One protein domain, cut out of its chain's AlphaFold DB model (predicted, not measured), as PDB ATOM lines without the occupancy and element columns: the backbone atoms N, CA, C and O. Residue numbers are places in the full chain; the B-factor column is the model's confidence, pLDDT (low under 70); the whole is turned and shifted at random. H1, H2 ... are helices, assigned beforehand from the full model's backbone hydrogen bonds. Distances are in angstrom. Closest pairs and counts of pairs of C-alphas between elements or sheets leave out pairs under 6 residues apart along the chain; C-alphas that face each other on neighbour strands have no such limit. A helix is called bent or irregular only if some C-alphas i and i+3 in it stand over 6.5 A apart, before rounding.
ATOM      1  N   ASP A 750     -11.732  16.792   5.296       60.31
ATOM      2  CA  ASP A 750     -11.139  16.617   3.956       60.31
ATOM      3  C   ASP A 750     -12.085  16.989   2.799       60.31
ATOM      4  O   ASP A 750     -11.639  17.419   1.734       60.31
ATOM      5  N   ASP A 751     -13.404  16.928   3.010       86.00
ATOM      6  CA  ASP A 751     -14.368  17.245   1.953       86.00
ATOM      7  C   ASP A 751     -14.339  18.737   1.571       86.00
ATOM      8  O   ASP A 751     -14.719  19.104   0.458       86.00
ATOM      9  N   LEU A 752     -13.932  19.639   2.471       96.00
ATOM     10  CA  LEU A 752     -14.019  21.076   2.203       96.00
ATOM     11  C   LEU A 752     -12.943  21.552   1.227       96.00
ATOM     12  O   LEU A 752     -13.267  22.262   0.273       96.00
ATOM     13  N   ALA A 753     -11.689  21.146   1.435       96.38
ATOM     14  CA  ALA A 753     -10.592  21.499   0.538       96.38
ATOM     15  C   ALA A 753     -10.863  20.970  -0.880       96.38
ATOM     16  O   ALA A 753     -10.744  21.717  -1.852       96.38
ATOM     17  N   ASP A 754     -11.337  19.729  -1.003       96.25
ATOM     18  CA  ASP A 754     -11.687  19.136  -2.296       96.25
ATOM     19  C   ASP A 754     -12.880  19.837  -2.964       96.25
ATOM     20  O   ASP A 754     -12.860  20.082  -4.175       96.25
ATOM     21  N   ASN A 755     -13.896  20.241  -2.194       96.19
ATOM     22  CA  ASN A 755     -15.011  21.031  -2.720       96.19
ATOM     23  C   ASN A 755     -14.565  22.421  -3.208       96.19
ATOM     24  O   ASN A 755     -15.083  22.902  -4.217       96.19
ATOM     25  N   LEU A 756     -13.601  23.060  -2.538       97.50
ATOM     26  CA  LEU A 756     -13.019  24.339  -2.958       97.50
ATOM     27  C   LEU A 756     -12.164  24.186  -4.224       97.50
ATOM     28  O   LEU A 756     -12.286  24.996  -5.146       97.50
ATOM     29  N   VAL A 757     -11.376  23.110  -4.328       96.88
ATOM     30  CA  VAL A 757     -10.644  22.760  -5.558       96.88
ATOM     31  C   VAL A 757     -11.610  22.505  -6.715       96.88
ATOM     32  O   VAL A 757     -11.396  22.994  -7.825       96.88
ATOM     33  N   ALA A 758     -12.726  21.815  -6.465       96.38
ATOM     34  CA  ALA A 758     -13.764  21.580  -7.467       96.38
ATOM     35  C   ALA A 758     -14.455  22.874  -7.953       96.38
ATOM     36  O   ALA A 758     -15.028  22.879  -9.045       96.38
ATOM     37  N   GLN A 759     -14.381  23.972  -7.189       96.81
ATOM     38  CA  GLN A 759     -14.839  25.310  -7.598       96.81
ATOM     39  C   GLN A 759     -13.785  26.102  -8.396       96.81
ATOM     40  O   GLN A 759     -14.047  27.238  -8.791       96.81
ATOM     41  N   GLY A 760     -12.619  25.512  -8.673       96.56
ATOM     42  CA  GLY A 760     -11.552  26.133  -9.462       96.56
ATOM     43  C   GLY A 760     -10.562  26.970  -8.653       96.56
ATOM     44  O   GLY A 760      -9.824  27.748  -9.248       96.56
ATOM     45  N   ILE A 761     -10.535  26.825  -7.326       97.50
ATOM     46  CA  ILE A 761      -9.522  27.446  -6.461       97.50
ATOM     47  C   ILE A 761      -8.285  26.540  -6.438       97.50
ATOM     48  O   ILE A 761      -8.416  25.327  -6.263       97.50
ATOM     49  N   ASN A 762      -7.080  27.098  -6.586       97.06
ATOM     50  CA  ASN A 762      -5.862  26.294  -6.460       97.06
ATOM     51  C   ASN A 762      -5.777  25.574  -5.098       97.06
ATOM     52  O   ASN A 762      -6.220  26.084  -4.068       97.06
ATOM     53  N   ARG A 763      -5.179  24.378  -5.087       96.12
ATOM     54  CA  ARG A 763      -5.193  23.469  -3.928       96.12
ATOM     55  C   ARG A 763      -4.590  24.068  -2.653       96.12
ATOM     56  O   ARG A 763      -5.095  23.788  -1.574       96.12
ATOM     57  N   ILE A 764      -3.570  24.919  -2.772       95.94
ATOM     58  CA  ILE A 764      -2.939  25.592  -1.621       95.94
ATOM     59  C   ILE A 764      -3.932  26.560  -0.973       95.94
ATOM     60  O   ILE A 764      -4.191  26.500   0.226       95.94
ATOM     61  N   THR A 765      -4.551  27.416  -1.786       97.06
ATOM     62  CA  THR A 765      -5.551  28.378  -1.310       97.06
ATOM     63  C   THR A 765      -6.796  27.658  -0.784       97.06
ATOM     64  O   THR A 765      -7.354  28.059   0.232       97.06
ATOM     65  N   ALA A 766      -7.206  26.557  -1.422       97.56
ATOM     66  CA  ALA A 766      -8.305  25.711  -0.969       97.56
ATOM     67  C   ALA A 766      -8.023  25.056   0.395       97.56
ATOM     68  O   ALA A 766      -8.897  25.072   1.254       97.56
ATOM     69  N   SER A 767      -6.804  24.548   0.610       96.88
ATOM     70  CA  SER A 767      -6.367  23.992   1.895       96.88
ATOM     71  C   SER A 767      -6.426  25.047   2.996       96.88
ATOM     72  O   SER A 767      -7.076  24.839   4.010       96.88
ATOM     73  N   HIS A 768      -5.848  26.230   2.767       96.56
ATOM     74  CA  HIS A 768      -5.870  27.294   3.769       96.56
ATOM     75  C   HIS A 768      -7.276  27.818   4.075       96.56
ATOM     76  O   HIS A 768      -7.575  28.166   5.218       96.56
ATOM     77  N   LEU A 769      -8.149  27.889   3.067       96.56
ATOM     78  CA  LEU A 769      -9.548  28.258   3.271       96.56
ATOM     79  C   LEU A 769     -10.311  27.171   4.038       96.56
ATOM     80  O   LEU A 769     -11.179  27.521   4.834       96.56
ATOM     81  N   ALA A 770      -9.983  25.891   3.834       97.25
ATOM     82  CA  ALA A 770     -10.542  24.785   4.605       97.25
ATOM     83  C   ALA A 770     -10.032  24.766   6.056       97.25
ATOM     84  O   ALA A 770     -10.813  24.517   6.967       97.25
ATOM     85  N   ASP A 771      -8.772  25.135   6.296       96.56
ATOM     86  CA  ASP A 771      -8.223  25.278   7.652       96.56
ATOM     87  C   ASP A 771      -8.849  26.459   8.411       96.56
ATOM     88  O   ASP A 771      -8.994  26.440   9.633       96.56
ATOM     89  N   ALA A 772      -9.189  27.533   7.693       96.69
ATOM     90  CA  ALA A 772      -9.741  28.748   8.284       96.69
ATOM     91  C   ALA A 772     -11.263  28.690   8.514       96.69
ATOM     92  O   ALA A 772     -11.802  29.536   9.240       96.69
ATOM     93  N   HIS A 773     -11.969  27.747   7.884       96.75
ATOM     94  CA  HIS A 773     -13.427  27.709   7.853       96.75
ATOM     95  C   HIS A 773     -13.966  26.279   7.882       96.75
ATOM     96  O   HIS A 773     -13.551  25.449   7.097       96.75
ATOM     97  N   ASP A 774     -15.002  26.022   8.678       95.69
ATOM     98  CA  ASP A 774     -15.517  24.653   8.856       95.69
ATOM     99  C   ASP A 774     -16.479  24.180   7.739       95.69
ATOM    100  O   ASP A 774     -17.007  23.072   7.795       95.69
ATOM    101  N   SER A 775     -16.821  25.030   6.758       96.88
ATOM    102  CA  SER A 775     -17.786  24.679   5.697       96.88
ATOM    103  C   SER A 775     -17.723  25.595   4.470       96.88
ATOM    104  O   SER A 775     -17.311  26.752   4.564       96.88
ATOM    105  N   MET A 776     -18.251  25.123   3.331       97.38
ATOM    106  CA  MET A 776     -18.394  25.922   2.101       97.38
ATOM    107  C   MET A 776     -19.205  27.208   2.324       97.38
ATOM    108  O   MET A 776     -18.864  28.254   1.773       97.38
ATOM    109  N   ASP A 777     -20.246  27.159   3.161       96.88
ATOM    110  CA  ASP A 777     -21.066  28.330   3.501       96.88
ATOM    111  C   ASP A 777     -20.281  29.354   4.338       96.88
ATOM    112  O   ASP A 777     -20.468  30.566   4.172       96.88
ATOM    113  N   ALA A 778     -19.385  28.893   5.217       97.31
ATOM    114  CA  ALA A 778     -18.507  29.762   5.996       97.31
ATOM    115  C   ALA A 778     -17.479  30.469   5.097       97.31
ATOM    116  O   ALA A 778     -17.329  31.687   5.213       97.31
ATOM    117  N   VAL A 779     -16.869  29.751   4.144       97.62
ATOM    118  CA  VAL A 779     -15.971  30.348   3.138       97.62
ATOM    119  C   VAL A 779     -16.731  31.354   2.269       97.62
ATOM    120  O   VAL A 779     -16.309  32.503   2.147       97.62
ATOM    121  N   ALA A 780     -17.906  30.992   1.740       97.56
ATOM    122  CA  ALA A 780     -18.731  31.897   0.934       97.56
ATOM    123  C   ALA A 780     -19.117  33.174   1.702       97.56
ATOM    124  O   ALA A 780     -19.093  34.280   1.156       97.56
ATOM    125  N   THR A 781     -19.445  33.042   2.989       97.56
ATOM    126  CA  THR A 781     -19.764  34.174   3.869       97.56
ATOM    127  C   THR A 781     -18.538  35.054   4.119       97.56
ATOM    128  O   THR A 781     -18.664  36.276   4.163       97.56
ATOM    129  N   ALA A 782     -17.352  34.466   4.276       97.38
ATOM    130  CA  ALA A 782     -16.113  35.215   4.460       97.38
ATOM    131  C   ALA A 782     -15.732  35.997   3.191       97.38
ATOM    132  O   ALA A 782     -15.467  37.195   3.270       97.38
ATOM    133  N   VAL A 783     -15.809  35.350   2.022       97.44
ATOM    134  CA  VAL A 783     -15.506  35.953   0.713       97.44
ATOM    135  C   VAL A 783     -16.494  37.070   0.356       97.44
ATOM    136  O   VAL A 783     -16.091  38.099  -0.171       97.44
ATOM    137  N   THR A 784     -17.782  36.923   0.678       96.38
ATOM    138  CA  THR A 784     -18.806  37.947   0.377       96.38
ATOM    139  C   THR A 784     -18.806  39.147   1.326       96.38
ATOM    140  O   THR A 784     -19.298  40.210   0.951       96.38
ATOM    141  N   ASN A 785     -18.288  39.004   2.551       96.62
ATOM    142  CA  ASN A 785     -18.273  40.080   3.551       96.62
ATOM    143  C   ASN A 785     -16.995  40.925   3.535       96.62
ATOM    144  O   ASN A 785     -16.880  41.856   4.338       96.62
ATOM    145  N   ILE A 786     -16.035  40.603   2.670       96.19
ATOM    146  CA  ILE A 786     -14.753  41.291   2.598       96.19
ATOM    147  C   ILE A 786     -14.640  42.041   1.269       96.19
ATOM    148  O   ILE A 786     -14.834  41.469   0.203       96.19
ATOM    149  N   ASP A 787     -14.325  43.337   1.335       93.69
ATOM    150  CA  ASP A 787     -14.141  44.164   0.128       93.69
ATOM    151  C   ASP A 787     -12.907  43.725  -0.685       93.69
ATOM    152  O   ASP A 787     -12.774  44.034  -1.867       93.69
ATOM    153  N   ASP A 788     -11.988  43.007  -0.037       95.88
ATOM    154  CA  ASP A 788     -10.716  42.565  -0.589       95.88
ATOM    155  C   ASP A 788     -10.390  41.158  -0.078       95.88
ATOM    156  O   ASP A 788     -10.047  40.971   1.091       95.88
ATOM    157  N   VAL A 789     -10.535  40.162  -0.953       96.12
ATOM    158  CA  VAL A 789     -10.370  38.742  -0.604       96.12
ATOM    159  C   VAL A 789      -8.937  38.375  -0.224       96.12
ATOM    160  O   VAL A 789      -8.755  37.368   0.448       96.12
ATOM    161  N   THR A 790      -7.937  39.196  -0.569       96.12
ATOM    162  CA  THR A 790      -6.534  38.982  -0.152       96.12
ATOM    163  C   THR A 790      -6.349  39.103   1.363       96.12
ATOM    164  O   THR A 790      -5.351  38.663   1.925       96.12
ATOM    165  N   LYS A 791      -7.336  39.678   2.059       96.88
ATOM    166  CA  LYS A 791      -7.364  39.759   3.522       96.88
ATOM    167  C   LYS A 791      -7.878  38.477   4.185       96.88
ATOM    168  O   LYS A 791      -7.869  38.401   5.415       96.88
ATOM    169  N   LEU A 792      -8.353  37.493   3.417       96.69
ATOM    170  CA  LEU A 792      -8.635  36.159   3.944       96.69
ATOM    171  C   LEU A 792      -7.315  35.423   4.180       96.69
ATOM    172  O   LEU A 792      -6.414  35.447   3.343       96.69
ATOM    173  N   LYS A 793      -7.197  34.765   5.336       95.38
ATOM    174  CA  LYS A 793      -5.987  34.024   5.703       95.38
ATOM    175  C   LYS A 793      -5.700  32.959   4.635       95.38
ATOM    176  O   LYS A 793      -6.558  32.128   4.361       95.38
ATOM    177  N   GLY A 794      -4.504  33.006   4.047       92.94
ATOM    178  CA  GLY A 794      -4.054  32.052   3.026       92.94
ATOM    179  C   GLY A 794      -4.514  32.332   1.590       92.94
ATOM    180  O   GLY A 794      -4.248  31.515   0.713       92.94
ATOM    181  N   VAL A 795      -5.156  33.477   1.321       96.88
ATOM    182  CA  VAL A 795      -5.456  33.937  -0.045       96.88
ATOM    183  C   VAL A 795      -4.411  34.969  -0.474       96.88
ATOM    184  O   VAL A 795      -4.450  36.119  -0.048       96.88
ATOM    185  N   ALA A 796      -3.468  34.567  -1.327       93.94
ATOM    186  CA  ALA A 796      -2.490  35.480  -1.923       93.94
ATOM    187  C   ALA A 796      -3.115  36.338  -3.042       93.94
ATOM    188  O   ALA A 796      -4.155  35.977  -3.597       93.94
ATOM    189  N   GLU A 797      -2.454  37.437  -3.432       92.06
ATOM    190  CA  GLU A 797      -2.891  38.296  -4.552       92.06
ATOM    191  C   GLU A 797      -3.127  37.497  -5.844       92.06
ATOM    192  O   GLU A 797      -4.130  37.709  -6.517       92.06
ATOM    193  N   GLY A 798      -2.265  36.516  -6.145       90.38
ATOM    194  CA  GLY A 798      -2.413  35.651  -7.322       90.38
ATOM    195  C   GLY A 798      -3.626  34.713  -7.278       90.38
ATOM    196  O   GLY A 798      -4.145  34.350  -8.327       90.38
ATOM    197  N   SER A 799      -4.112  34.356  -6.086       95.06
ATOM    198  CA  SER A 799      -5.272  33.470  -5.896       95.06
ATOM    199  C   SER A 799      -6.589  34.235  -5.731       95.06
ATOM    200  O   SER A 799      -7.663  33.633  -5.709       95.06
ATOM    201  N   ALA A 800      -6.525  35.556  -5.547       95.88
ATOM    202  CA  ALA A 800      -7.674  36.382  -5.193       95.88
ATOM    203  C   ALA A 800      -8.782  36.321  -6.253       95.88
ATOM    204  O   ALA A 800      -9.964  36.214  -5.917       95.88
ATOM    205  N   ASP A 801      -8.408  36.340  -7.530       95.81
ATOM    206  CA  ASP A 801      -9.365  36.290  -8.632       95.81
ATOM    207  C   ASP A 801     -10.017  34.908  -8.775       95.81
ATOM    208  O   ASP A 801     -11.210  34.829  -9.071       95.81
ATOM    209  N   GLU A 802      -9.292  33.825  -8.475       96.56
ATOM    210  CA  GLU A 802      -9.843  32.462  -8.438       96.56
ATOM    211  C   GLU A 802     -10.902  32.328  -7.337       96.56
ATOM    212  O   GLU A 802     -12.001  31.836  -7.584       96.56
ATOM    213  N   VAL A 803     -10.612  32.841  -6.135       96.81
ATOM    214  CA  VAL A 803     -11.549  32.831  -5.000       96.81
ATOM    215  C   VAL A 803     -12.777  33.701  -5.297       96.81
ATOM    216  O   VAL A 803     -13.913  33.282  -5.066       96.81
ATOM    217  N   LYS A 804     -12.589  34.894  -5.873       96.12
ATOM    218  CA  LYS A 804     -13.694  35.761  -6.318       96.12
ATOM    219  C   LYS A 804     -14.568  35.081  -7.370       96.12
ATOM    220  O   LYS A 804     -15.797  35.120  -7.257       96.12
ATOM    221  N   ALA A 805     -13.955  34.439  -8.363       95.94
ATOM    222  CA  ALA A 805     -14.658  33.726  -9.424       95.94
ATOM    223  C   ALA A 805     -15.449  32.526  -8.879       95.94
ATOM    224  O   ALA A 805     -16.632  32.390  -9.197       95.94
ATOM    225  N   ALA A 806     -14.834  31.722  -8.007       96.75
ATOM    226  CA  ALA A 806     -15.438  30.546  -7.379       96.75
ATOM    227  C   ALA A 806     -16.707  30.878  -6.575       96.75
ATOM    228  O   ALA A 806     -17.680  30.127  -6.598       96.75
ATOM    229  N   PHE A 807     -16.739  32.035  -5.904       96.81
ATOM    230  CA  PHE A 807     -17.883  32.462  -5.084       96.81
ATOM    231  C   PHE A 807     -18.785  33.510  -5.750       96.81
ATOM    232  O   PHE A 807     -19.727  34.007  -5.128       96.81
ATOM    233  N   GLY A 808     -18.532  33.854  -7.016       94.88
ATOM    234  CA  GLY A 808     -19.310  34.857  -7.750       94.88
ATOM    235  C   GLY A 808     -19.213  36.270  -7.161       94.88
ATOM    236  O   GLY A 808     -20.102  37.096  -7.386       94.88
TER     237      GLY A 808
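Overview. This is residues 750 to 808 of the 966 residues of an uncharacterized protein of Halobiforma lacisalsi AJ5 (UniProt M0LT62). This is a small, compact cluster of four short helices set at steep angles to one another: H1 and H2 pack on each other at one end of the body, H3 runs lengthwise along one side, and H4 lies crosswise to H1 and H2 in the half away from H1. A long loop, residues 785 to 796, makes the end of the body farthest from H1 and leads from H3 into H4. The printed part has 59 residues with four named helices, in the order H1, H2, H3, H4, and no named strand, and its class is all helix. The whole is compact, with a radius of gyration of the C-alphas of 9.6 A, and rounded, with spans of 27 by 20 by 19 A.

Along the chain. Begin with H2, residues 763 to 772, which with its 10 residues is one of the two longest helices. Find C-alpha 763 at (-5.193, 23.469, -3.928); from there the helix runs 14.1 A to C-alpha 772 at (-9.741, 28.748, 8.284). Before it in the chain stands H1, residues 750 to 758, 12.7 A long, and you meet its first C-alpha, that of Asp 750, at (-11.139, 16.617, 3.956). After H2 comes H3, residues 776 to 784, which is 12.2 A long. The other helix of 10 residues is H4, residues 797 to 806, 15.0 A from its first C-alpha to its last, which you find at (-15.438, 30.546, -7.379). H4 is irregular: the C-alphas of Gly 798 and Asp 801 are 7.1 A apart, and its line is a rough one.

Arrangement. Look from H2 toward H1 first: the two touch, with 13 pairs of C-alphas within 8 A. Their closest C-alphas are those of Ala 753 and Ala 766, 5.0 A apart, and the helices run opposite ways at a steep tilt of 46 degrees. Turn from H2 to H3 and you find the two close but not clearly touching, their closest C-alphas, those of Leu 769 and Val 779, 6.8 A apart; their lines are about perpendicular, at 85 degrees. H2 and H4 are also close but not clearly touching, with the C-alphas of Thr 765 and Ser 799 the closest at 6.9 A, and about perpendicular at 79 degrees. H1 and H3 only just touch, with 3 pairs of C-alphas within 8 A, the closest being those of Leu 752 and Met 776 at 6.5 A; they run the same way at a steep tilt of 51 degrees. H3 and H4 are close but not clearly touching, with the C-alphas of Val 783 and Lys 804 the closest at 7.3 A, and they run opposite ways at a steep tilt of 63 degrees. In the backbone of H2 and H3 every O i to N i+4 pair is within hydrogen-bond range; in H1 it is 4 of 5 pairs and in H4 4 of 6.

Size, cuts and confidence. The two C-alphas farthest apart are those of Asp 750 and Asp 787, 28.0 A, while the first and last printed C-alphas, those of Asp 750 and Gly 808, are 23.2 A apart. The printed part has no cut. The links from H1 to H2 and from H2 to H3 are tight, with 4 and 3 residues, and the link from H3 to H4 is long, with 12 residues whose C-alphas lie 7 to 14 A from the mean of the C-alphas. The mean pLDDT of the printed part is 95.5; look to residue 750 for the one printed residue under 70.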